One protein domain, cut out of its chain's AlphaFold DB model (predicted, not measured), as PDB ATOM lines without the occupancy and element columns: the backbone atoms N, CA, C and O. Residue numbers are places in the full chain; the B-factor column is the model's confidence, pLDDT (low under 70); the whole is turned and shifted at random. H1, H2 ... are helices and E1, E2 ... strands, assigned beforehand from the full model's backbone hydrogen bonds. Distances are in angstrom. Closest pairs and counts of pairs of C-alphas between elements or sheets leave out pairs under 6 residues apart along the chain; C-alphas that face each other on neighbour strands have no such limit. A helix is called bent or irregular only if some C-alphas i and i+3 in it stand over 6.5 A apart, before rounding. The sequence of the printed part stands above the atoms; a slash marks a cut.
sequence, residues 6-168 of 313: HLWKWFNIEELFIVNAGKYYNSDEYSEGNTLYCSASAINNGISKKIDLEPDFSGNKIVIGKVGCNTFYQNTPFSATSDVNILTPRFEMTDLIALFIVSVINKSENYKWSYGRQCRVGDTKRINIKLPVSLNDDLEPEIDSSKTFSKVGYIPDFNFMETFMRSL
ATOM      1  N   HIS A   6     -43.297 -65.786  19.275       91.44
ATOM      2  CA  HIS A   6     -44.530 -66.568  19.136       91.44
ATOM      3  C   HIS A   6     -45.448 -66.450  20.365       91.44
ATOM      4  O   HIS A   6     -46.661 -66.519  20.201       91.44
ATOM      5  N   LEU A   7     -44.892 -66.184  21.555       92.06
ATOM      6  CA  LEU A   7     -45.644 -66.020  22.808       92.06
ATOM      7  C   LEU A   7     -46.222 -64.610  22.995       92.06
ATOM      8  O   LEU A   7     -47.086 -64.399  23.840       92.06
ATOM      9  N   TRP A   8     -45.751 -63.643  22.210       96.31
ATOM     10  CA  TRP A   8     -46.158 -62.245  22.325       96.31
ATOM     11  C   TRP A   8     -47.644 -62.053  21.997       96.31
ATOM     12  O   TRP A   8     -48.222 -62.809  21.206       96.31
ATOM     13  N   LYS A   9     -48.252 -61.001  22.548       97.31
ATOM     14  CA  LYS A   9     -49.663 -60.649  22.317       97.31
ATOM     15  C   LYS A   9     -49.785 -59.292  21.633       97.31
ATOM     16  O   LYS A   9     -48.822 -58.532  21.560       97.31
ATOM     17  N   TRP A  10     -50.956 -59.041  21.060       97.44
ATOM     18  CA  TRP A  10     -51.263 -57.799  20.358       97.44
ATOM     19  C   TRP A  10     -51.773 -56.739  21.330       97.44
ATOM     20  O   TRP A  10     -52.661 -57.021  22.129       97.44
ATOM     21  N   PHE A  11     -51.242 -55.530  21.193       98.25
ATOM     22  CA  PHE A  11     -51.610 -54.346  21.957       98.25
ATOM     23  C   PHE A  11     -51.918 -53.203  21.004       98.25
ATOM     24  O   PHE A  11     -51.198 -53.009  20.018       98.25
ATOM     25  N   ASN A  12     -52.975 -52.450  21.286       98.19
ATOM     26  CA  ASN A  12     -53.335 -51.301  20.476       98.19
ATOM     27  C   ASN A  12     -52.585 -50.041  20.945       98.19
ATOM     28  O   ASN A  12     -52.439 -49.797  22.142       98.19
ATOM     29  N   ILE A  13     -52.118 -49.214  20.005       98.12
ATOM     30  CA  ILE A  13     -51.384 -47.984  20.337       98.12
ATOM     31  C   ILE A  13     -52.228 -47.008  21.168       98.12
ATOM     32  O   ILE A  13     -51.673 -46.356  22.045       98.12
ATOM     33  N   GLU A  14     -53.543 -46.904  20.949       97.69
ATOM     34  CA  GLU A  14     -54.411 -46.001  21.724       97.69
ATOM     35  C   GLU A  14     -54.583 -46.438  23.191       97.69
ATOM     36  O   GLU A  14     -54.779 -45.588  24.068       97.69
ATOM     37  N   GLU A  15     -54.458 -47.741  23.465       97.12
ATOM     38  CA  GLU A  15     -54.474 -48.311  24.820       97.12
ATOM     39  C   GLU A  15     -53.150 -48.035  25.558       97.12
ATOM     40  O   GLU A  15     -53.148 -47.793  26.760       97.12
ATOM     41  N   LEU A  16     -52.022 -47.996  24.837       98.19
ATOM     42  CA  LEU A  16     -50.690 -47.759  25.414       98.19
ATOM     43  C   LEU A  16     -50.303 -46.270  25.489       98.19
ATOM     44  O   LEU A  16     -49.559 -45.863  26.384       98.19
ATOM     45  N   PHE A  17     -50.785 -45.451  24.552       98.56
ATOM     46  CA  PHE A  17     -50.335 -44.074  24.358       98.56
ATOM     47  C   PHE A  17     -51.495 -43.105  24.101       98.56
ATOM     48  O   PHE A  17     -52.485 -43.412  23.437       98.56
ATOM     49  N   ILE A  18     -51.329 -41.870  24.566       98.50
ATOM     50  CA  ILE A  18     -52.089 -40.721  24.072       98.50
ATOM     51  C   ILE A  18     -51.411 -40.246  22.784       98.50
ATOM     52  O   ILE A  18     -50.212 -39.965  22.784       98.50
ATOM     53  N   VAL A  19     -52.178 -40.155  21.695       98.56
ATOM     54  CA  VAL A  19     -51.671 -39.765  20.372       98.56
ATOM     55  C   VAL A  19     -52.106 -38.340  20.033       98.56
ATOM     56  O   VAL A  19     -53.302 -38.070  19.898       98.56
ATOM     57  N   ASN A  20     -51.136 -37.451  19.823       97.75
ATOM     58  CA  ASN A  20     -51.344 -36.074  19.371       97.75
ATOM     59  C   ASN A  20     -50.610 -35.821  18.047       97.75
ATOM     60  O   ASN A  20     -49.661 -36.524  17.717       97.75
ATOM     61  N   ALA A  21     -51.035 -34.827  17.268       97.62
ATOM     62  CA  ALA A  21     -50.240 -34.345  16.137       97.62
ATOM     63  C   ALA A  21     -49.167 -33.364  16.632       97.62
ATOM     64  O   ALA A  21     -49.380 -32.681  17.637       97.62
ATOM     65  N   GLY A  22     -48.048 -33.264  15.911       96.31
ATOM     66  CA  GLY A  22     -47.147 -32.122  16.060       96.31
ATOM     67  C   GLY A  22     -47.808 -30.810  15.615       96.31
ATOM     68  O   GLY A  22     -48.910 -30.807  15.051       96.31
ATOM     69  N   LYS A  23     -47.139 -29.689  15.874       95.44
ATOM     70  CA  LYS A  23     -47.643 -28.341  15.604       95.44
ATOM     71  C   LYS A  23     -46.895 -27.713  14.434       95.44
ATOM     72  O   LYS A  23     -45.695 -27.889  14.261       95.44
ATOM     73  N   TYR A  24     -47.635 -27.019  13.579       92.12
ATOM     74  CA  TYR A  24     -47.033 -26.276  12.480       92.12
ATOM     75  C   TYR A  24     -46.634 -24.883  12.963       92.12
ATOM     76  O   TYR A  24     -47.461 -24.195  13.553       92.12
ATOM     77  N   TYR A  25     -45.407 -24.486  12.635       92.50
ATOM     78  CA  TYR A  25     -44.913 -23.118  12.741       92.50
ATOM     79  C   TYR A  25     -44.353 -22.699  11.387       92.50
ATOM     80  O   TYR A  25     -43.594 -23.458  10.769       92.50
ATOM     81  N   ASN A  26     -44.706 -21.501  10.937       90.75
ATOM     82  CA  ASN A  26     -44.071 -20.858   9.799       90.75
ATOM     83  C   ASN A  26     -42.597 -20.565  10.130       90.75
ATOM     84  O   ASN A  26     -42.242 -20.332  11.284       90.75
ATOM     85  N   SER A  27     -41.725 -20.593   9.123       89.75
ATOM     86  CA  SER A  27     -40.299 -20.298   9.282       89.75
ATOM     87  C   SER A  27     -40.020 -18.913   9.852       89.75
ATOM     88  O   SER A  27     -38.979 -18.738  10.467       89.75
ATOM     89  N   ASP A  28     -40.932 -17.960   9.661       93.69
ATOM     90  CA  ASP A  28     -40.772 -16.585  10.142       93.69
ATOM     91  C   ASP A  28     -41.169 -16.425  11.623       93.69
ATOM     92  O   ASP A  28     -40.936 -15.376  12.218       93.69
ATOM     93  N   GLU A  29     -41.776 -17.454  12.230       92.56
ATOM     94  CA  GLU A  29     -42.232 -17.437  13.629       92.56
ATOM     95  C   GLU A  29     -41.147 -17.865  14.625       92.56
ATOM     96  O   GLU A  29     -41.370 -17.796  15.831       92.56
ATOM     97  N   TYR A  30     -39.991 -18.329  14.146       94.31
ATOM     98  CA  TYR A  30     -38.904 -18.785  15.004       94.31
ATOM     99  C   TYR A  30     -37.532 -18.501  14.393       94.31
ATOM    100  O   TYR A  30     -37.347 -18.490  13.177       94.31
ATOM    101  N   SER A  31     -36.544 -18.328  15.261       95.31
ATOM    102  CA  SER A  31     -35.130 -18.181  14.915       95.31
ATOM    103  C   SER A  31     -34.304 -19.335  15.488       95.31
ATOM    104  O   SER A  31     -34.840 -20.288  16.052       95.31
ATOM    105  N   GLU A  32     -32.984 -19.298  15.300       94.62
ATOM    106  CA  GLU A  32     -32.082 -20.262  15.930       94.62
ATOM    107  C   GLU A  32     -32.141 -20.138  17.459       94.62
ATOM    108  O   GLU A  32     -32.055 -19.045  18.014       94.62
ATOM    109  N   GLY A  33     -32.259 -21.276  18.142       95.06
ATOM    110  CA  GLY A  33     -32.318 -21.318  19.599       95.06
ATOM    111  C   GLY A  33     -31.876 -22.661  20.166       95.06
ATOM    112  O   GLY A  33     -31.015 -23.337  19.606       95.06
ATOM    113  N   ASN A  34     -32.455 -23.053  21.303       95.25
ATOM    114  CA  ASN A  34     -32.019 -24.233  22.058       95.25
ATOM    115  C   ASN A  34     -33.017 -25.398  22.035       95.25
ATOM    116  O   ASN A  34     -32.605 -26.542  22.251       95.25
ATOM    117  N   THR A  35     -34.294 -25.142  21.744       97.12
ATOM    118  CA  THR A  35     -35.343 -26.165  21.733       97.12
ATOM    119  C   THR A  35     -35.221 -27.027  20.490       97.12
ATOM    120  O   THR A  35     -35.161 -26.521  19.372       97.12
ATOM    121  N   LEU A  36     -35.185 -28.347  20.658       96.81
ATOM    122  CA  LEU A  36     -35.108 -29.269  19.528       96.81
ATOM    123  C   LEU A  36     -36.391 -29.182  18.689       96.81
ATOM    124  O   LEU A  36     -37.482 -29.333  19.234       96.81
ATOM    125  N   TYR A  37     -36.260 -28.991  17.373       96.88
ATOM    126  CA  TYR A  37     -37.393 -29.003  16.450       96.88
ATOM    127  C   TYR A  37     -37.389 -30.260  15.585       96.88
ATOM    128  O   TYR A  37     -36.568 -30.455  14.675       96.88
ATOM    129  N   CYS A  38     -38.317 -31.146  15.917       96.31
ATOM    130  CA  CYS A  38     -38.420 -32.484  15.385       96.31
ATOM    131  C   CYS A  38     -39.309 -32.543  14.132       96.31
ATOM    132  O   CYS A  38     -40.367 -31.930  14.072       96.31
ATOM    133  N   SER A  39     -38.890 -33.304  13.127       95.19
ATOM    134  CA  SER A  39     -39.562 -33.478  11.835       95.19
ATOM    135  C   SER A  39     -39.785 -34.961  11.532       95.19
ATOM    136  O   SER A  39     -39.296 -35.824  12.253       95.19
ATOM    137  N   ALA A  40     -40.454 -35.279  10.421       92.81
ATOM    138  CA  ALA A  40     -40.660 -36.664   9.980       92.81
ATOM    139  C   ALA A  40     -39.394 -37.375   9.445       92.81
ATOM    140  O   ALA A  40     -39.471 -38.539   9.046       92.81
ATOM    141  N   SER A  41     -38.238 -36.702   9.403       88.94
ATOM    142  CA  SER A  41     -36.977 -37.315   8.971       88.94
ATOM    143  C   SER A  41     -36.532 -38.412   9.943       88.94
ATOM    144  O   SER A  41     -36.518 -38.207  11.147       88.94
ATOM    145  N   ALA A  42     -36.098 -39.568   9.441       80.69
ATOM    146  CA  ALA A  42     -35.486 -40.600  10.287       80.69
ATOM    147  C   ALA A  42     -34.014 -40.292  10.638       80.69
ATOM    148  O   ALA A  42     -33.400 -40.981  11.452       80.69
ATOM    149  N   ILE A  43     -33.421 -39.275  10.006       88.44
ATOM    150  CA  ILE A  43     -32.028 -38.876  10.224       88.44
ATOM    151  C   ILE A  43     -31.932 -38.083  11.529       88.44
ATOM    152  O   ILE A  43     -32.826 -37.302  11.849       88.44
ATOM    153  N   ASN A  44     -30.829 -38.259  12.266       91.00
ATOM    154  CA  ASN A  44     -30.527 -37.498  13.484       91.00
ATOM    155  C   ASN A  44     -31.671 -37.527  14.518       91.00
ATOM    156  O   ASN A  44     -32.013 -36.506  15.111       91.00
ATOM    157  N   ASN A  45     -32.305 -38.693  14.692       92.94
ATOM    158  CA  ASN A  45     -33.421 -38.868  15.625       92.94
ATOM    159  C   ASN A  45     -34.576 -37.873  15.369       92.94
ATOM    160  O   ASN A  45     -35.178 -37.356  16.304       92.94
ATOM    161  N   GLY A  46     -34.823 -37.517  14.104       93.31
ATOM    162  CA  GLY A  46     -35.856 -36.559  13.709       93.31
ATOM    163  C   GLY A  46     -35.529 -35.095  13.953       93.31
ATOM    164  O   GLY A  46     -36.307 -34.235  13.537       93.31
ATOM    165  N   ILE A  47     -34.391 -34.768  14.567       95.00
ATOM    166  CA  ILE A  47     -34.031 -33.384  14.871       95.00
ATOM    167  C   ILE A  47     -33.549 -32.679  13.606       95.00
ATOM    168  O   ILE A  47     -32.465 -32.957  13.087       95.00
ATOM    169  N   SER A  48     -34.369 -31.738  13.135       92.88
ATOM    170  CA  SER A  48     -34.108 -30.955  11.925       92.88
ATOM    171  C   SER A  48     -33.295 -29.690  12.199       92.88
ATOM    172  O   SER A  48     -32.458 -29.310  11.384       92.88
ATOM    173  N   LYS A  49     -33.539 -29.040  13.340       94.31
ATOM    174  CA  LYS A  49     -32.880 -27.804  13.784       94.31
ATOM    175  C   LYS A  49     -33.153 -27.565  15.270       94.31
ATOM    176  O   LYS A  49     -33.883 -28.338  15.898       94.31
ATOM    177  N   LYS A  50     -32.590 -26.486  15.813       95.94
ATOM    178  CA  LYS A  50     -32.965 -25.944  17.120       95.94
ATOM    179  C   LYS A  50     -33.595 -24.567  16.956       95.94
ATOM    180  O   LYS A  50     -33.115 -23.788  16.134       95.94
ATOM    181  N   ILE A  51     -34.652 -24.302  17.710       96.88
ATOM    182  CA  ILE A  51     -35.451 -23.081  17.619       96.88
ATOM    183  C   ILE A  51     -35.545 -22.375  18.973       96.88
ATOM    184  O   ILE A  51     -35.272 -22.973  20.016       96.88
ATOM    185  N   ASP A  52     -35.882 -21.092  18.949       97.31
ATOM    186  CA  ASP A  52     -36.023 -20.212  20.117       97.31
ATOM    187  C   ASP A  52     -37.406 -20.270  20.785       97.31
ATOM    188  O   ASP A  52     -37.611 -19.644  21.821       97.31
ATOM    189  N   LEU A  53     -38.334 -21.060  20.241       96.38
ATOM    190  CA  LEU A  53     -39.629 -21.320  20.866       96.38
ATOM    191  C   LEU A  53     -39.509 -22.246  22.081       96.38
ATOM    192  O   LEU A  53     -38.666 -23.145  22.124       96.38
ATOM    193  N   GLU A  54     -40.424 -22.082  23.033       96.88
ATOM    194  CA  GLU A  54     -40.606 -23.032  24.131       96.88
ATOM    195  C   GLU A  54     -41.082 -24.404  23.609       96.88
ATOM    196  O   GLU A  54     -41.823 -24.473  22.620       96.88
ATOM    197  N   PRO A  55     -40.671 -25.513  24.251       97.56
ATOM    198  CA  PRO A  55     -41.029 -26.852  23.814       97.56
ATOM    199  C   PRO A  55     -42.531 -27.113  23.958       97.56
ATOM    200  O   PRO A  55     -43.103 -27.009  25.042       97.56
ATOM    201  N   ASP A  56     -43.158 -27.557  22.871       97.69
ATOM    202  CA  ASP A  56     -44.564 -27.978  22.871       97.69
ATOM    203  C   ASP A  56     -44.824 -29.249  23.668       97.69
ATOM    204  O   ASP A  56     -45.939 -29.495  24.139       97.69
ATOM    205  N   PHE A  57     -43.806 -30.101  23.739       98.06
ATOM    206  CA  PHE A  57     -43.893 -31.434  24.291       98.06
ATOM    207  C   PHE A  57     -42.782 -31.637  25.316       98.06
ATOM    208  O   PHE A  57     -41.615 -31.314  25.089       98.06
ATOM    209  N   SER A  58     -43.140 -32.243  26.449       97.62
ATOM    210  CA  SER A  58     -42.152 -32.751  27.397       97.62
ATOM    211  C   SER A  58     -41.283 -33.840  26.759       97.62
ATOM    212  O   SER A  58     -41.667 -34.453  25.758       97.62
ATOM    213  N   GLY A  59     -40.153 -34.146  27.396       97.38
ATOM    214  CA  GLY A  59     -39.383 -35.347  27.078       97.38
ATOM    215  C   GLY A  59     -40.139 -36.641  27.391       97.38
ATOM    216  O   GLY A  59     -41.288 -36.622  27.856       97.38
ATOM    217  N   ASN A  60     -39.458 -37.759  27.148       98.19
ATOM    218  CA  ASN A  60     -39.953 -39.124  27.293       98.19
ATOM    219  C   ASN A  60     -41.183 -39.433  26.417       98.19
ATOM    220  O   ASN A  60     -42.244 -39.842  26.897       98.19
ATOM    221  N   LYS A  61     -41.056 -39.188  25.106       98.56
ATOM    222  CA  LYS A  61     -42.121 -39.431  24.115       98.56
ATOM    223  C   LYS A  61     -41.598 -40.133  22.874       98.56
ATOM    224  O   LYS A  61     -40.454 -39.943  22.468       98.56
ATOM    225  N   ILE A  62     -42.470 -40.905  22.234       98.62
ATOM    226  CA  ILE A  62     -42.202 -41.511  20.927       98.62
ATOM    227  C   ILE A  62     -42.795 -40.609  19.840       98.62
ATOM    228  O   ILE A  62     -43.876 -40.049  20.003       98.62
ATOM    229  N   VAL A  63     -42.092 -40.464  18.725       98.31
ATOM    230  CA  VAL A  63     -42.512 -39.663  17.574       98.31
ATOM    231  C   VAL A  63     -42.582 -40.563  16.351       98.31
ATOM    232  O   VAL A  63     -41.671 -41.349  16.111       98.31
ATOM    233  N   ILE A  64     -43.664 -40.440  15.584       97.88
ATOM    234  CA  ILE A  64     -43.925 -41.211  14.368       97.88
ATOM    235  C   ILE A  64     -44.072 -40.252  13.189       97.88
ATOM    236  O   ILE A  64     -44.977 -39.414  13.173       97.88
ATOM    237  N   GLY A  65     -43.227 -40.401  12.171       97.25
ATOM    238  CA  GLY A  65     -43.389 -39.714  10.892       97.25
ATOM    239  C   GLY A  65     -44.632 -40.199  10.144       97.25
ATOM    240  O   GLY A  65     -44.832 -41.399   9.963       97.25
ATOM    241  N   LYS A  66     -45.468 -39.278   9.649       96.25
ATOM    242  CA  LYS A  66     -46.699 -39.641   8.921       96.25
ATOM    243  C   LYS A  66     -46.424 -40.371   7.603       96.25
ATOM    244  O   LYS A  66     -47.266 -41.140   7.150       96.25
ATOM    245  N   VAL A  67     -45.261 -40.158   6.989       93.75
ATOM    246  CA  VAL A  67     -44.810 -40.883   5.792       93.75
ATOM    247  C   VAL A  67     -43.761 -41.912   6.199       93.75
ATOM    248  O   VAL A  67     -42.801 -41.581   6.891       93.75
ATOM    249  N   GLY A  68     -43.946 -43.166   5.783       92.25
ATOM    250  CA  GLY A  68     -43.012 -44.253   6.089       92.25
ATOM    251  C   GLY A  68     -43.024 -44.730   7.542       92.25
ATOM    252  O   GLY A  68     -42.278 -45.647   7.850       92.25
ATOM    253  N   CYS A  69     -43.840 -44.135   8.425       95.19
ATOM    254  CA  CYS A  69     -43.972 -44.502   9.844       95.19
ATOM    255  C   CYS A  69     -42.643 -44.550  10.615       95.19
ATOM    256  O   CYS A  69     -42.537 -45.221  11.640       95.19
ATOM    257  N   ASN A  70     -41.629 -43.818  10.139       95.94
ATOM    258  CA  ASN A  70     -40.330 -43.778  10.794       95.94
ATOM    259  C   ASN A  70     -40.512 -43.289  12.228       95.94
ATOM    260  O   ASN A  70     -41.001 -42.180  12.457       95.94
ATOM    261  N   THR A  71     -40.152 -44.147  13.170       97.69
ATOM    262  CA  THR A  71     -40.453 -43.973  14.584       97.69
ATOM    263  C   THR A  71     -39.163 -43.797  15.367       97.69
ATOM    264  O   THR A  71     -38.181 -44.500  15.123       97.69
ATOM    265  N   PHE A  72     -39.145 -42.864  16.309       96.62
ATOM    266  CA  PHE A  72     -37.966 -42.556  17.116       96.62
ATOM    267  C   PHE A  72     -38.369 -41.959  18.473       96.62
ATOM    268  O   PHE A  72     -39.541 -41.669  18.711       96.62
ATOM    269  N   TYR A  73     -37.413 -41.830  19.393       97.69
ATOM    270  CA  TYR A  73     -37.666 -41.487  20.796       97.69
ATOM    271  C   TYR A  73     -37.008 -40.159  21.175       97.69
ATOM    272  O   TYR A  73     -35.830 -39.957  20.898       97.69
ATOM    273  N   GLN A  74     -37.753 -39.267  21.830       97.69
ATOM    274  CA  GLN A  74     -37.246 -38.003  22.367       97.69
ATOM    275  C   GLN A  74     -37.186 -38.076  23.892       97.69
ATOM    276  O   GLN A  74     -38.220 -38.154  24.560       97.69
ATOM    277  N   ASN A  75     -35.974 -38.030  24.444       96.75
ATOM    278  CA  ASN A  75     -35.745 -38.056  25.889       96.75
ATOM    279  C   ASN A  75     -35.851 -36.663  26.536       96.75
ATOM    280  O   ASN A  75     -36.240 -36.558  27.695       96.75
ATOM    281  N   THR A  76     -35.566 -35.591  25.795       97.06
ATOM    282  CA  THR A  76     -35.657 -34.199  26.266       97.06
ATOM    283  C   THR A  76     -36.888 -33.482  25.708       97.06
ATOM    284  O   THR A  76     -37.407 -33.900  24.673       97.06
ATOM    285  N   PRO A  77     -37.351 -32.388  26.345       98.38
ATOM    286  CA  PRO A  77     -38.393 -31.527  25.785       98.38
ATOM    287  C   PRO A  77     -38.071 -31.047  24.366       98.38
ATOM    288  O   PRO A  77     -36.908 -30.803  24.030       98.38
ATOM    289  N   PHE A  78     -39.104 -30.935  23.532       98.00
ATOM    290  CA  PHE A  78     -38.972 -30.625  22.111       98.00
ATOM    291  C   PHE A  78     -40.264 -30.026  21.543       98.00
ATOM    292  O   PHE A  78     -41.349 -30.199  22.102       98.00
ATOM    293  N   SER A  79     -40.146 -29.381  20.387       97.69
ATOM    294  CA  SER A  79     -41.276 -29.046  19.513       97.69
ATOM    295  C   SER A  79     -41.211 -29.914  18.263       97.69
ATOM    296  O   SER A  79     -40.150 -30.438  17.913       97.69
ATOM    297  N   ALA A  80     -42.331 -30.110  17.575       97.00
ATOM    298  CA  ALA A  80     -42.371 -31.009  16.425       97.00
ATOM    299  C   ALA A  80     -43.293 -30.499  15.328       97.00
ATOM    300  O   ALA A  80     -44.362 -29.990  15.647       97.00
ATOM    301  N   THR A  81     -42.910 -30.688  14.063       96.38
ATOM    302  CA  THR A  81     -43.700 -30.256  12.904       96.38
ATOM    303  C   THR A  81     -45.048 -30.973  12.844       96.38
ATOM    304  O   THR A  81     -45.235 -32.068  13.378       96.38
ATOM    305  N   SER A  82     -46.000 -30.413  12.103       95.56
ATOM    306  CA  SER A  82     -47.295 -31.056  11.867       95.56
ATOM    307  C   SER A  82     -47.213 -32.368  11.074       95.56
ATOM    308  O   SER A  82     -48.222 -33.063  10.986       95.56
ATOM    309  N   ASP A  83     -46.055 -32.761  10.536       95.81
ATOM    310  CA  ASP A  83     -45.865 -33.995   9.756       95.81
ATOM    311  C   ASP A  83     -45.584 -35.241  10.605       95.81
ATOM    312  O   ASP A  83     -45.372 -36.333  10.068       95.81
ATOM    313  N   VAL A  84     -45.605 -35.104  11.930       97.69
ATOM    314  CA  VAL A  84     -45.420 -36.216  12.864       97.69
ATOM    315  C   VAL A  84     -46.610 -36.379  13.806       97.69
ATOM    316  O   VAL A  84     -47.414 -35.461  14.002       97.69
ATOM    317  N   ASN A  85     -46.721 -37.565  14.398       98.31
ATOM    318  CA  ASN A  85     -47.585 -37.837  15.540       98.31
ATOM    319  C   ASN A  85     -46.719 -38.127  16.770       98.31
ATOM    320  O   ASN A  85     -45.680 -38.775  16.666       98.31
ATOM    321  N   ILE A  86     -47.167 -37.662  17.929       98.56
ATOM    322  CA  ILE A  86     -46.487 -37.763  19.216       98.56
ATOM    323  C   ILE A  86     -47.261 -38.739  20.098       98.56
ATOM    324  O   ILE A  86     -48.471 -38.597  20.276       98.56
ATOM    325  N   LEU A  87     -46.555 -39.722  20.642       98.75
ATOM    326  CA  LEU A  87     -47.066 -40.769  21.514       98.75
ATOM    327  C   LEU A  87     -46.580 -40.478  22.937       98.75
ATOM    328  O   LEU A  87     -45.395 -40.618  23.246       98.75
ATOM    329  N   THR A  88     -47.507 -40.064  23.799       98.62
ATOM    330  CA  THR A  88     -47.261 -39.892  25.237       98.62
ATOM    331  C   THR A  88     -47.655 -41.179  25.964       98.62
ATOM    332  O   THR A  88     -48.808 -41.593  25.818       98.62
ATOM    333  N   PRO A  89     -46.745 -41.833  26.710       98.38
ATOM    334  CA  PRO A  89     -47.039 -43.112  27.355       98.38
ATOM    335  C   PRO A  89     -48.115 -42.960  28.437       98.38
ATOM    336  O   PRO A  89     -48.167 -41.952  29.140       98.38
ATOM    337  N   ARG A  90     -48.975 -43.976  28.569       97.94
ATOM    338  CA  ARG A  90     -49.946 -44.121  29.674       97.94
ATOM    339  C   ARG A  90     -49.400 -44.962  30.837       97.94
ATOM    340  O   ARG A  90     -50.145 -45.324  31.739       97.94
ATOM    341  N   PHE A  91     -48.118 -45.293  30.781       96.94
ATOM    342  CA  PHE A  91     -47.385 -46.132  31.719       96.94
ATOM    343  C   PHE A  91     -46.016 -45.501  31.993       96.94
ATOM    344  O   PHE A  91     -45.587 -44.591  31.278       96.94
ATOM    345  N   GLU A  92     -45.315 -45.987  33.012       96.94
ATOM    346  CA  GLU A  92     -43.938 -45.568  33.264       96.94
ATOM    347  C   GLU A  92     -43.009 -46.128  32.185       96.94
ATOM    348  O   GLU A  92     -42.800 -47.334  32.073       96.94
ATOM    349  N   MET A  93     -42.462 -45.238  31.360       97.75
ATOM    350  CA  MET A  93     -41.596 -45.604  30.246       97.75
ATOM    351  C   MET A  93     -40.164 -45.158  30.533       97.75
ATOM    352  O   MET A  93     -39.915 -43.972  30.740       97.75
ATOM    353  N   THR A  94     -39.221 -46.098  30.518       97.94
ATOM    354  CA  THR A  94     -37.784 -45.795  30.490       97.94
ATOM    355  C   THR A  94     -37.302 -45.652  29.047       97.94
ATOM    356  O   THR A  94     -37.940 -46.156  28.119       97.94
ATOM    357  N   ASP A  95     -36.140 -45.023  28.838       96.62
ATOM    358  CA  ASP A  95     -35.518 -44.900  27.509       96.62
ATOM    359  C   ASP A  95     -35.367 -46.267  26.816       96.62
ATOM    360  O   ASP A  95     -35.554 -46.390  25.606       96.62
ATOM    361  N   LEU A  96     -35.069 -47.322  27.580       96.94
ATOM    362  CA  LEU A  96     -34.888 -48.673  27.047       96.94
ATOM    363  C   LEU A  96     -36.214 -49.306  26.615       96.94
ATOM    364  O   LEU A  96     -36.277 -49.896  25.534       96.94
ATOM    365  N   ILE A  97     -37.276 -49.134  27.406       98.31
ATOM    366  CA  ILE A  97     -38.630 -49.561  27.024       98.31
ATOM    367  C   ILE A  97     -39.077 -48.805  25.766       98.31
ATOM    368  O   ILE A  97     -39.577 -49.420  24.821       98.31
ATOM    369  N   ALA A  98     -38.835 -47.491  25.707       98.38
ATOM    370  CA  ALA A  98     -39.160 -46.678  24.542       98.38
ATOM    371  C   ALA A  98     -38.442 -47.184  23.284       98.38
ATOM    372  O   ALA A  98     -39.088 -47.431  22.268       98.38
ATOM    373  N   LEU A  99     -37.126 -47.411  23.352       97.44
ATOM    374  CA  LEU A  99     -36.331 -47.927  22.231       97.44
ATOM    375  C   LEU A  99     -36.776 -49.325  21.780       97.44
ATOM    376  O   LEU A  99     -36.777 -49.612  20.578       97.44
ATOM    377  N   PHE A 100     -37.193 -50.184  22.714       98.00
ATOM    378  CA  PHE A 100     -37.771 -51.484  22.381       98.00
ATOM    379  C   PHE A 100     -39.066 -51.318  21.573       98.00
ATOM    380  O   PHE A 100     -39.190 -51.871  20.478       98.00
ATOM    381  N   ILE A 101     -40.009 -50.505  22.063       98.56
ATOM    382  CA  ILE A 101     -41.298 -50.255  21.396       98.56
ATOM    383  C   ILE A 101     -41.093 -49.579  20.032       98.56
ATOM    384  O   ILE A 101     -41.685 -50.007  19.042       98.56
ATOM    385  N   VAL A 102     -40.204 -48.585  19.949       98.31
ATOM    386  CA  VAL A 102     -39.788 -47.933  18.695       98.31
ATOM    387  C   VAL A 102     -39.293 -48.966  17.681       98.31
ATOM    388  O   VAL A 102     -39.669 -48.915  16.510       98.31
ATOM    389  N   SER A 103     -38.474 -49.925  18.119       96.88
ATOM    390  CA  SER A 103     -37.949 -50.987  17.252       96.88
ATOM    391  C   SER A 103     -39.061 -51.902  16.737       96.88
ATOM    392  O   SER A 103     -39.072 -52.254  15.555       96.88
ATOM    393  N   VAL A 104     -40.027 -52.247  17.596       98.06
ATOM    394  CA  VAL A 104     -41.206 -53.039  17.217       98.06
ATOM    395  C   VAL A 104     -42.058 -52.297  16.183       98.06
ATOM    396  O   VAL A 104     -42.372 -52.885  15.148       98.06
ATOM    397  N   ILE A 105     -42.370 -51.015  16.413       98.19
ATOM    398  CA  ILE A 105     -43.168 -50.193  15.486       98.19
ATOM    399  C   ILE A 105     -42.456 -50.068  14.136       98.19
ATOM    400  O   ILE A 105     -43.047 -50.378  13.103       98.19
ATOM    401  N   ASN A 106     -41.171 -49.691  14.129       97.19
ATOM    402  CA  ASN A 106     -40.405 -49.556  12.887       97.19
ATOM    403  C   ASN A 106     -40.397 -50.863  12.082       97.19
ATOM    404  O   ASN A 106     -40.545 -50.857  10.858       97.19
ATOM    405  N   LYS A 107     -40.251 -52.007  12.766       95.75
ATOM    406  CA  LYS A 107     -40.242 -53.316  12.112       95.75
ATOM    407  C   LYS A 107     -41.612 -53.701  11.552       95.75
ATOM    408  O   LYS A 107     -41.661 -54.329  10.492       95.75
ATOM    409  N   SER A 108     -42.704 -53.385  12.249       95.62
ATOM    410  CA  SER A 108     -44.047 -53.821  11.853       95.62
ATOM    411  C   SER A 108     -44.752 -52.865  10.895       95.62
ATOM    412  O   SER A 108     -45.594 -53.328  10.123       95.62
ATOM    413  N   GLU A 109     -44.424 -51.571  10.919       96.19
ATOM    414  CA  GLU A 109     -45.215 -50.538  10.246       96.19
ATOM    415  C   GLU A 109     -44.530 -49.875   9.050       96.19
ATOM    416  O   GLU A 109     -45.240 -49.530   8.109       96.19
ATOM    417  N   ASN A 110     -43.199 -49.725   9.006       92.44
ATOM    418  CA  ASN A 110     -42.568 -48.823   8.024       92.44
ATOM    419  C   ASN A 110     -42.915 -49.129   6.557       92.44
ATOM    420  O   ASN A 110     -43.107 -48.218   5.755       92.44
ATOM    421  N   TYR A 111     -43.069 -50.407   6.201       91.50
ATOM    422  CA  TYR A 111     -43.400 -50.831   4.834       91.50
ATOM    423  C   TYR A 111     -44.874 -50.608   4.438       91.50
ATOM    424  O   TYR A 111     -45.227 -50.784   3.274       91.50
ATOM    425  N   LYS A 112     -45.756 -50.256   5.384       93.25
ATOM    426  CA  LYS A 112     -47.206 -50.110   5.153       93.25
ATOM    427  C   LYS A 112     -47.635 -48.687   4.801       93.25
ATOM    428  O   LYS A 112     -48.762 -48.511   4.326       93.25
ATOM    429  N   TRP A 113     -46.782 -47.698   5.066       94.94
ATOM    430  CA  TRP A 113     -47.116 -46.274   5.012       94.94
ATOM    431  C   TRP A 113     -46.242 -45.555   3.987       94.94
ATOM    432  O   TRP A 113     -45.033 -45.748   3.928       94.94
ATOM    433  N   SER A 114     -46.851 -44.701   3.173       92.88
ATOM    434  CA  SER A 114     -46.179 -43.988   2.083       92.88
ATOM    435  C   SER A 114     -46.811 -42.615   1.886       92.88
ATOM    436  O   SER A 114     -47.760 -42.254   2.579       92.88
ATOM    437  N   TYR A 115     -46.312 -41.821   0.938       89.25
ATOM    438  CA  TYR A 115     -46.901 -40.509   0.672       89.25
ATOM    439  C   TYR A 115     -48.392 -40.598   0.293       89.25
ATOM    440  O   TYR A 115     -49.199 -39.816   0.789       89.25
ATOM    441  N   GLY A 116     -48.775 -41.602  -0.509       92.56
ATOM    442  CA  GLY A 116     -50.173 -41.852  -0.890       92.56
ATOM    443  C   GLY A 116     -51.032 -42.468   0.223       92.56
ATOM    444  O   GLY A 116     -52.254 -42.498   0.110       92.56
ATOM    445  N   ARG A 117     -50.411 -42.944   1.308       93.62
ATOM    446  CA  ARG A 117     -51.081 -43.526   2.474       93.62
ATOM    447  C   ARG A 117     -50.350 -43.105   3.744       93.62
ATOM    448  O   ARG A 117     -49.503 -43.837   4.255       93.62
ATOM    449  N   GLN A 118     -50.671 -41.912   4.228       96.31
ATOM    450  CA  GLN A 118     -50.040 -41.340   5.414       96.31
ATOM    451  C   GLN A 118     -50.634 -41.913   6.704       96.31
ATOM    452  O   GLN A 118     -51.849 -42.044   6.827       96.31
ATOM    453  N   CYS A 119     -49.783 -42.178   7.692       96.88
ATOM    454  CA  CYS A 119     -50.173 -42.592   9.032       96.88
ATOM    455  C   CYS A 119     -50.618 -41.371   9.845       96.88
ATOM    456  O   CYS A 119     -49.829 -40.778  10.577       96.88
ATOM    457  N   ARG A 120     -51.871 -40.926   9.701       96.69
ATOM    458  CA  ARG A 120     -52.402 -39.787  10.472       96.69
ATOM    459  C   ARG A 120     -52.694 -40.199  11.920       96.69
ATOM    460  O   ARG A 120     -52.551 -41.361  12.289       96.69
ATOM    461  N   VAL A 121     -53.128 -39.262  12.765       97.94
ATOM    462  CA  VAL A 121     -53.445 -39.542  14.181       97.94
ATOM    463  C   VAL A 121     -54.450 -40.693  14.324       97.94
ATOM    464  O   VAL A 121     -54.221 -41.618  15.098       97.94
ATOM    465  N   GLY A 122     -55.537 -40.672  13.543       97.94
ATOM    466  CA  GLY A 122     -56.544 -41.737  13.563       97.94
ATOM    467  C   GLY A 122     -56.009 -43.091  13.084       97.94
ATOM    468  O   GLY A 122     -56.403 -44.122  13.616       97.94
ATOM    469  N   ASP A 123     -55.090 -43.097  12.118       97.94
ATOM    470  CA  ASP A 123     -54.396 -44.310  11.680       97.94
ATOM    471  C   ASP A 123     -53.470 -44.853  12.766       97.94
ATOM    472  O   ASP A 123     -53.515 -46.040  13.070       97.94
ATOM    473  N   THR A 124     -52.699 -43.964  13.395       98.19
ATOM    474  CA  THR A 124     -51.739 -44.293  14.453       98.19
ATOM    475  C   THR A 124     -52.428 -44.973  15.629       98.19
ATOM    476  O   THR A 124     -51.969 -46.009  16.095       98.19
ATOM    477  N   LYS A 125     -53.583 -44.451  16.054       98.44
ATOM    478  CA  LYS A 125     -54.417 -45.055  17.104       98.44
ATOM    479  C   LYS A 125     -54.867 -46.483  16.772       98.44
ATOM    480  O   LYS A 125     -54.992 -47.314  17.658       98.44
ATOM    481  N   ARG A 126     -55.081 -46.803  15.493       97.81
ATOM    482  CA  ARG A 126     -55.520 -48.142  15.058       97.81
ATOM    483  C   ARG A 126     -54.382 -49.152  14.919       97.81
ATOM    484  O   ARG A 126     -54.663 -50.327  14.677       97.81
ATOM    485  N   ILE A 127     -53.125 -48.728  15.033       98.00
ATOM    486  CA  ILE A 127     -51.984 -49.638  14.930       98.00
ATOM    487  C   ILE A 127     -52.023 -50.619  16.103       98.00
ATOM    488  O   ILE A 127     -52.172 -50.225  17.260       98.00
ATOM    489  N   ASN A 128     -51.859 -51.902  15.784       97.69
ATOM    490  CA  ASN A 128     -51.633 -52.952  16.764       97.69
ATOM    491  C   ASN A 128     -50.181 -53.413  16.657       97.69
ATOM    492  O   ASN A 128     -49.720 -53.761  15.568       97.69
ATOM    493  N   ILE A 129     -49.484 -53.453  17.787       97.69
ATOM    494  CA  ILE A 129     -48.110 -53.941  17.894       97.69
ATOM    495  C   ILE A 129     -48.059 -55.215  18.726       97.69
ATOM    496  O   ILE A 129     -48.899 -55.444  19.593       97.69
ATOM    497  N   LYS A 130     -47.073 -56.066  18.441       97.12
ATOM    498  CA  LYS A 130     -46.868 -57.314  19.174       97.12
ATOM    499  C   LYS A 130     -45.814 -57.088  20.257       97.12
ATOM    500  O   LYS A 130     -44.705 -56.686  19.918       97.12
ATOM    501  N   LEU A 131     -46.137 -57.362  21.518       97.81
ATOM    502  CA  LEU A 131     -45.232 -57.175  22.660       97.81
ATOM    503  C   LEU A 131     -45.174 -58.431  23.551       97.81
ATOM    504  O   LEU A 131     -46.138 -59.207  23.571       97.81
ATOM    505  N   PRO A 132     -44.056 -58.656  24.272       97.19
ATOM    506  CA  PRO A 132     -43.997 -59.655  25.341       97.19
ATOM    507  C   PRO A 132     -45.027 -59.341  26.433       97.19
ATOM    508  O   PRO A 132     -45.384 -58.178  26.626       97.19
ATOM    509  N   VAL A 133     -45.506 -60.373  27.127       96.69
ATOM    510  CA  VAL A 133     -46.540 -60.257  28.165       96.69
ATOM    511  C   VAL A 133     -46.056 -60.800  29.492       96.69
ATOM    512  O   VAL A 133     -45.309 -61.780  29.497       96.69
ATOM    513  N   SER A 134     -46.485 -60.166  30.583       95.25
ATOM    514  CA  SER A 134     -46.204 -60.636  31.938       95.25
ATOM    515  C   SER A 134     -46.830 -62.011  32.142       95.25
ATOM    516  O   SER A 134     -47.921 -62.282  31.630       95.25
ATOM    517  N   LEU A 135     -46.122 -62.883  32.854       94.06
ATOM    518  CA  LEU A 135     -46.562 -64.241  33.147       94.06
ATOM    519  C   LEU A 135     -46.789 -64.402  34.651       94.06
ATOM    520  O   LEU A 135     -46.048 -63.832  35.448       94.06
ATOM    521  N   ASN A 136     -47.788 -65.202  35.014       92.44
ATOM    522  CA  ASN A 136     -48.014 -65.654  36.382       92.44
ATOM    523  C   ASN A 136     -47.078 -66.828  36.748       92.44
ATOM    524  O   ASN A 136     -46.272 -67.284  35.929       92.44
ATOM    525  N   ASP A 137     -47.211 -67.338  37.973       91.50
ATOM    526  CA  ASP A 137     -46.404 -68.456  38.485       91.50
ATOM    527  C   ASP A 137     -46.567 -69.753  37.667       91.50
ATOM    528  O   ASP A 137     -45.630 -70.546  37.564       91.50
ATOM    529  N   ASP A 138     -47.720 -69.933  37.013       91.75
ATOM    530  CA  ASP A 138     -48.022 -71.072  36.137       91.75
ATOM    531  C   ASP A 138     -47.472 -70.897  34.704       91.75
ATOM    532  O   ASP A 138     -47.712 -71.731  33.829       91.75
ATOM    533  N   LEU A 139     -46.700 -69.832  34.448       88.62
ATOM    534  CA  LEU A 139     -46.155 -69.457  33.136       88.62
ATOM    535  C   LEU A 139     -47.228 -69.124  32.084       88.62
ATOM    536  O   LEU A 139     -46.960 -69.159  30.876       88.62
ATOM    537  N   GLU A 140     -48.426 -68.752  32.527       91.44
ATOM    538  CA  GLU A 140     -49.510 -68.262  31.682       91.44
ATOM    539  C   GLU A 140     -49.583 -66.728  31.712       91.44
ATOM    540  O   GLU A 140     -49.119 -66.111  32.670       91.44
ATOM    541  N   PRO A 141     -50.144 -66.067  30.678       93.69
ATOM    542  CA  PRO A 141     -50.283 -64.615  30.681       93.69
ATOM    543  C   PRO A 141     -51.070 -64.113  31.891       93.69
ATOM    544  O   PRO A 141     -52.214 -64.514  32.103       93.69
ATOM    545  N   GLU A 142     -50.480 -63.181  32.631       94.50
ATOM    546  CA  GLU A 142     -51.174 -62.460  33.688       94.50
ATOM    547  C   GLU A 142     -52.299 -61.607  33.080       94.50
ATOM    548  O   GLU A 142     -52.113 -60.933  32.057       94.50
ATOM    549  N   ILE A 143     -53.482 -61.668  33.697       95.44
ATOM    550  CA  ILE A 143     -54.682 -60.981  33.220       95.44
ATOM    551  C   ILE A 143     -55.078 -59.890  34.212       95.44
ATOM    552  O   ILE A 143     -55.571 -60.159  35.304       95.44
ATOM    553  N   ASP A 144     -54.937 -58.644  33.776       94.94
ATOM    554  CA  ASP A 144     -55.490 -57.472  34.435       94.94
ATOM    555  C   ASP A 144     -57.002 -57.383  34.176       94.94
ATOM    556  O   ASP A 144     -57.460 -57.092  33.065       94.94
ATOM    557  N   SER A 145     -57.793 -57.579  35.233       94.50
ATOM    558  CA  SER A 145     -59.253 -57.462  35.186       94.50
ATOM    559  C   SER A 145     -59.747 -56.066  34.794       94.50
ATOM    560  O   SER A 145     -60.841 -55.943  34.241       94.50
ATOM    561  N   SER A 146     -58.954 -55.020  35.057       94.88
ATOM    562  CA  SER A 146     -59.283 -53.640  34.679       94.88
ATOM    563  C   SER A 146     -59.004 -53.343  33.204       94.88
ATOM    564  O   SER A 146     -59.486 -52.337  32.684       94.88
ATOM    565  N   LYS A 147     -58.321 -54.265  32.503       94.62
ATOM    566  CA  LYS A 147     -58.063 -54.214  31.059       94.62
ATOM    567  C   LYS A 147     -57.331 -52.944  30.635       94.62
ATOM    568  O   LYS A 147     -57.615 -52.385  29.577       94.62
ATOM    569  N   THR A 148     -56.366 -52.515  31.447       94.06
ATOM    570  CA  THR A 148     -55.636 -51.252  31.274       94.06
ATOM    571  C   THR A 148     -54.958 -51.157  29.911       94.06
ATOM    572  O   THR A 148     -55.033 -50.125  29.250       94.06
ATOM    573  N   PHE A 149     -54.307 -52.239  29.474       94.62
ATOM    574  CA  PHE A 149     -53.463 -52.230  28.274       94.62
ATOM    575  C   PHE A 149     -54.037 -53.004  27.093       94.62
ATOM    576  O   PHE A 149     -53.516 -52.887  25.988       94.62
ATOM    577  N   SER A 150     -55.063 -53.829  27.308       95.00
ATOM    578  CA  SER A 150     -55.704 -54.574  26.228       95.00
ATOM    579  C   SER A 150     -57.119 -55.006  26.587       95.00
ATOM    580  O   SER A 150     -57.412 -55.345  27.732       95.00
ATOM    581  N   LYS A 151     -57.986 -55.131  25.576       92.44
ATOM    582  CA  LYS A 151     -59.374 -55.623  25.726       92.44
ATOM    583  C   LYS A 151     -59.513 -56.987  26.417       92.44
ATOM    584  O   LYS A 151     -60.582 -57.295  26.956       92.44
ATOM    585  N   VAL A 152     -58.475 -57.820  26.342       93.19
ATOM    586  CA  VAL A 152     -58.436 -59.162  26.949       93.19
ATOM    587  C   VAL A 152     -57.889 -59.115  28.379       93.19
ATOM    588  O   VAL A 152     -58.211 -59.999  29.162       93.19
ATOM    589  N   GLY A 153     -57.135 -58.072  28.742       95.56
ATOM    590  CA  GLY A 153     -56.478 -57.936  30.044       95.56
ATOM    591  C   GLY A 153     -55.000 -58.322  30.044       95.56
ATOM    592  O   GLY A 153     -54.374 -58.290  31.090       95.56
ATOM    593  N   TYR A 154     -54.399 -58.645  28.895       97.31
ATOM    594  CA  TYR A 154     -52.948 -58.828  28.815       97.31
ATOM    595  C   TYR A 154     -52.197 -57.573  29.260       97.31
ATOM    596  O   TYR A 154     -52.597 -56.455  28.917       97.31
ATOM    597  N   ILE A 155     -51.075 -57.796  29.944       97.19
ATOM    598  CA  ILE A 155     -50.165 -56.774  30.463       97.19
ATOM    599  C   ILE A 155     -48.827 -56.892  29.715       97.19
ATOM    600  O   ILE A 155     -48.287 -57.999  29.645       97.19
ATOM    601  N   PRO A 156     -48.280 -55.813  29.122       97.62
ATOM    602  CA  PRO A 156     -46.947 -55.853  28.528       97.62
ATOM    603  C   PRO A 156     -45.864 -56.104  29.587       97.62
ATOM    604  O   PRO A 156     -45.855 -55.455  30.632       97.62
ATOM    605  N   ASP A 157     -44.903 -56.977  29.289       97.25
ATOM    606  CA  ASP A 157     -43.773 -57.236  30.191       97.25
ATOM    607  C   ASP A 157     -42.684 -56.165  30.031       97.25
ATOM    608  O   ASP A 157     -41.703 -56.328  29.293       97.25
ATOM    609  N   PHE A 158     -42.879 -55.024  30.692       97.06
ATOM    610  CA  PHE A 158     -41.939 -53.902  30.656       97.06
ATOM    611  C   PHE A 158     -40.572 -54.255  31.261       97.06
ATOM    612  O   PHE A 158     -39.542 -53.805  30.752       97.06
ATOM    613  N   ASN A 159     -40.541 -55.106  32.293       95.94
ATOM    614  CA  ASN A 159     -39.301 -55.532  32.940       95.94
ATOM    615  C   ASN A 159     -38.453 -56.408  32.007       95.94
ATOM    616  O   ASN A 159     -37.239 -56.213  31.882       95.94
ATOM    617  N   PHE A 160     -39.085 -57.336  31.284       95.62
ATOM    618  CA  PHE A 160     -38.412 -58.105  30.245       95.62
ATOM    619  C   PHE A 160     -37.871 -57.197  29.142       95.62
ATOM    620  O   PHE A 160     -36.720 -57.378  28.746       95.62
ATOM    621  N   MET A 161     -38.658 -56.228  28.649       96.62
ATOM    622  CA  MET A 161     -38.187 -55.295  27.613       96.62
ATOM    623  C   MET A 161     -36.921 -54.567  28.072       96.62
ATOM    624  O   MET A 161     -35.928 -54.536  27.344       96.62
ATOM    625  N   GLU A 162     -36.924 -54.041  29.295       95.31
ATOM    626  CA  GLU A 162     -35.774 -53.341  29.854       95.31
ATOM    627  C   GLU A 162     -34.564 -54.265  30.046       95.31
ATOM    628  O   GLU A 162     -33.468 -53.963  29.566       95.31
ATOM    629  N   THR A 163     -34.758 -55.421  30.681       94.88
ATOM    630  CA  THR A 163     -33.690 -56.406  30.918       94.88
ATOM    631  C   THR A 163     -33.091 -56.908  29.605       94.88
ATOM    632  O   THR A 163     -31.869 -57.012  29.472       94.88
ATOM    633  N   PHE A 164     -33.931 -57.166  28.600       95.00
ATOM    634  CA  PHE A 164     -33.489 -57.563  27.270       95.00
ATOM    635  C   PHE A 164     -32.609 -56.482  26.642       95.00
ATOM    636  O   PHE A 164     -31.494 -56.791  26.222       95.00
ATOM    637  N   MET A 165     -33.062 -55.226  26.637       93.44
ATOM    638  CA  MET A 165     -32.299 -54.107  26.080       93.44
ATOM    639  C   MET A 165     -30.966 -53.891  26.810       93.44
ATOM    640  O   MET A 165     -29.958 -53.644  26.154       93.44
ATOM    641  N   ARG A 166     -30.923 -54.059  28.140       91.69
ATOM    642  CA  ARG A 166     -29.673 -54.015  28.927       91.69
ATOM    643  C   ARG A 166     -28.718 -55.160  28.599       91.69
ATOM    644  O   ARG A 166     -27.510 -54.983  28.690       91.69
ATOM    645  N   SER A 167     -29.251 -56.324  28.228       91.94
ATOM    646  CA  SER A 167     -28.445 -57.495  27.866       91.94
ATOM    647  C   SER A 167     -27.809 -57.400  26.474       91.94
ATOM    648  O   SER A 167     -26.938 -58.208  26.148       91.94
ATOM    649  N   LEU A 168     -28.241 -56.447  25.640       89.75
ATOM    650  CA  LEU A 168     -27.638 -56.227  24.330       89.75
ATOM    651  C   LEU A 168     -26.235 -55.640  24.501       89.75
ATOM    652  O   LEU A 168     -26.034 -54.678  25.236       89.75
TER     653      LEU A 168
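AT A GLANCE: This is residues 6 to 168 of the 313 residues of an uncharacterized protein of Lactobacillus iners LactinV 01V1-a (UniProt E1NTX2). A strongly twisted sheet of four strands, E2 E8 E5 E6, makes the middle of an elongated body, and the long helix H3 and the short H4 pack over one of its faces. Beyond one end of this middle lies a small sheet of three strands, E4 E3 E7; beyond the other lie the strand pair E1 and E9 and the long loop of residues 132 to 157. H5, after that loop, packs crosswise on residues 96 to 100 of H3. The printed part has 163 residues, with five named helices and nine named strands in the order E1 H1 E2 E3 H2 E4 E5 E6 E7 E8 H3 H4 E9 H5; the four-stranded sheet and the pair are antiparallel, the three-stranded sheet is mixed. The class is mixed, helices and strands, and the whole is compact, with a radius of gyration of the C-alphas of 16.7 A and spans of 60 by 33 by 30 A.

HOW THE PARTS SIT: E1, residues 9 to 12, and E9, residues 128 to 131, are antiparallel neighbours at 139 degrees, with N 11 and O 129 within hydrogen-bond range at 2.8 A. H1, residues 13 to 16, touches H4, residues 121 to 125; the closest C-alphas, of Glu 14 and Lys 125, are 4.7 A apart. The four-stranded sheet runs E2, residues 17 to 21, E8, residues 84 to 89, E5, residues 61 to 65, and E6, residues 71 to 74. Within hydrogen-bond range are N 20 and O 86 of E2 and E8 at 2.9 A, N 64 and O 85 of E5 and E8 at 2.8 A, and N 63 and O 72 of the hairpin E5 and E6 at 2.8 A. H1 only grazes this sheet, with its residues 13 to 16. E3, residues 32 to 38, is antiparallel to E4, residues 47 to 51, with N 37 and O 49 2.9 A apart, and parallel to E7, residues 78 to 80, with N 38 and O 79 2.8 A apart. H2, residues 43 to 46, only grazes that sheet with its residues 44 to 46; it is on the four-stranded sheet at a height of 8.6 A, only just over E6, on which 3 of its 4 C-alphas fall. H3, residues 95 to 112, is on the four-stranded sheet, making two layers, a helix on one face of a sheet; its height is 8.8 A, and it runs along the strands, at 16 degrees to E5 on the local plane. H4 is on the same face at a height of 8.2 A. The closest C-alphas of H3 and E9, of Ile 105 and Ile 129, are 6.7 A apart. H5, residues 158 to 167, touches residues 96 to 100 of H3, about perpendicular at 85 degrees; the closest C-alphas, of Ile 97 and Glu 162, are 5.5 A apart. In H4 and H5 every O i to N i+4 pair is within hydrogen-bond range, in H3 12 of 14; H1 and H2 are too short for such a pair.

IN THESE COORDINATES: E1 begins at C-alpha 9, (-49.663, -60.649, 22.317). E8 measures 16.1 A from first to last C-alpha, E3 13.8 A and E5 13.3 A. H3 measures 25.8 A from C-alpha 95 at (-35.518, -44.900, 27.509); it has a kink of 36 degrees near residue 106 and is irregular, with C-alphas 108 and 111 7.7 A apart. H5, 14.2 A long, ends at C-alpha 167, (-28.445, -57.495, 27.866).

THE WHOLE: The two C-alphas farthest apart, of Asp 28 and Asp 138, are 60.8 A apart. The printed part, residues 6 to 168, has no cut. The link from E9 to H5, 26 residues, is long. The mean pLDDT of the printed part is 95.7, and no printed residue is under 70.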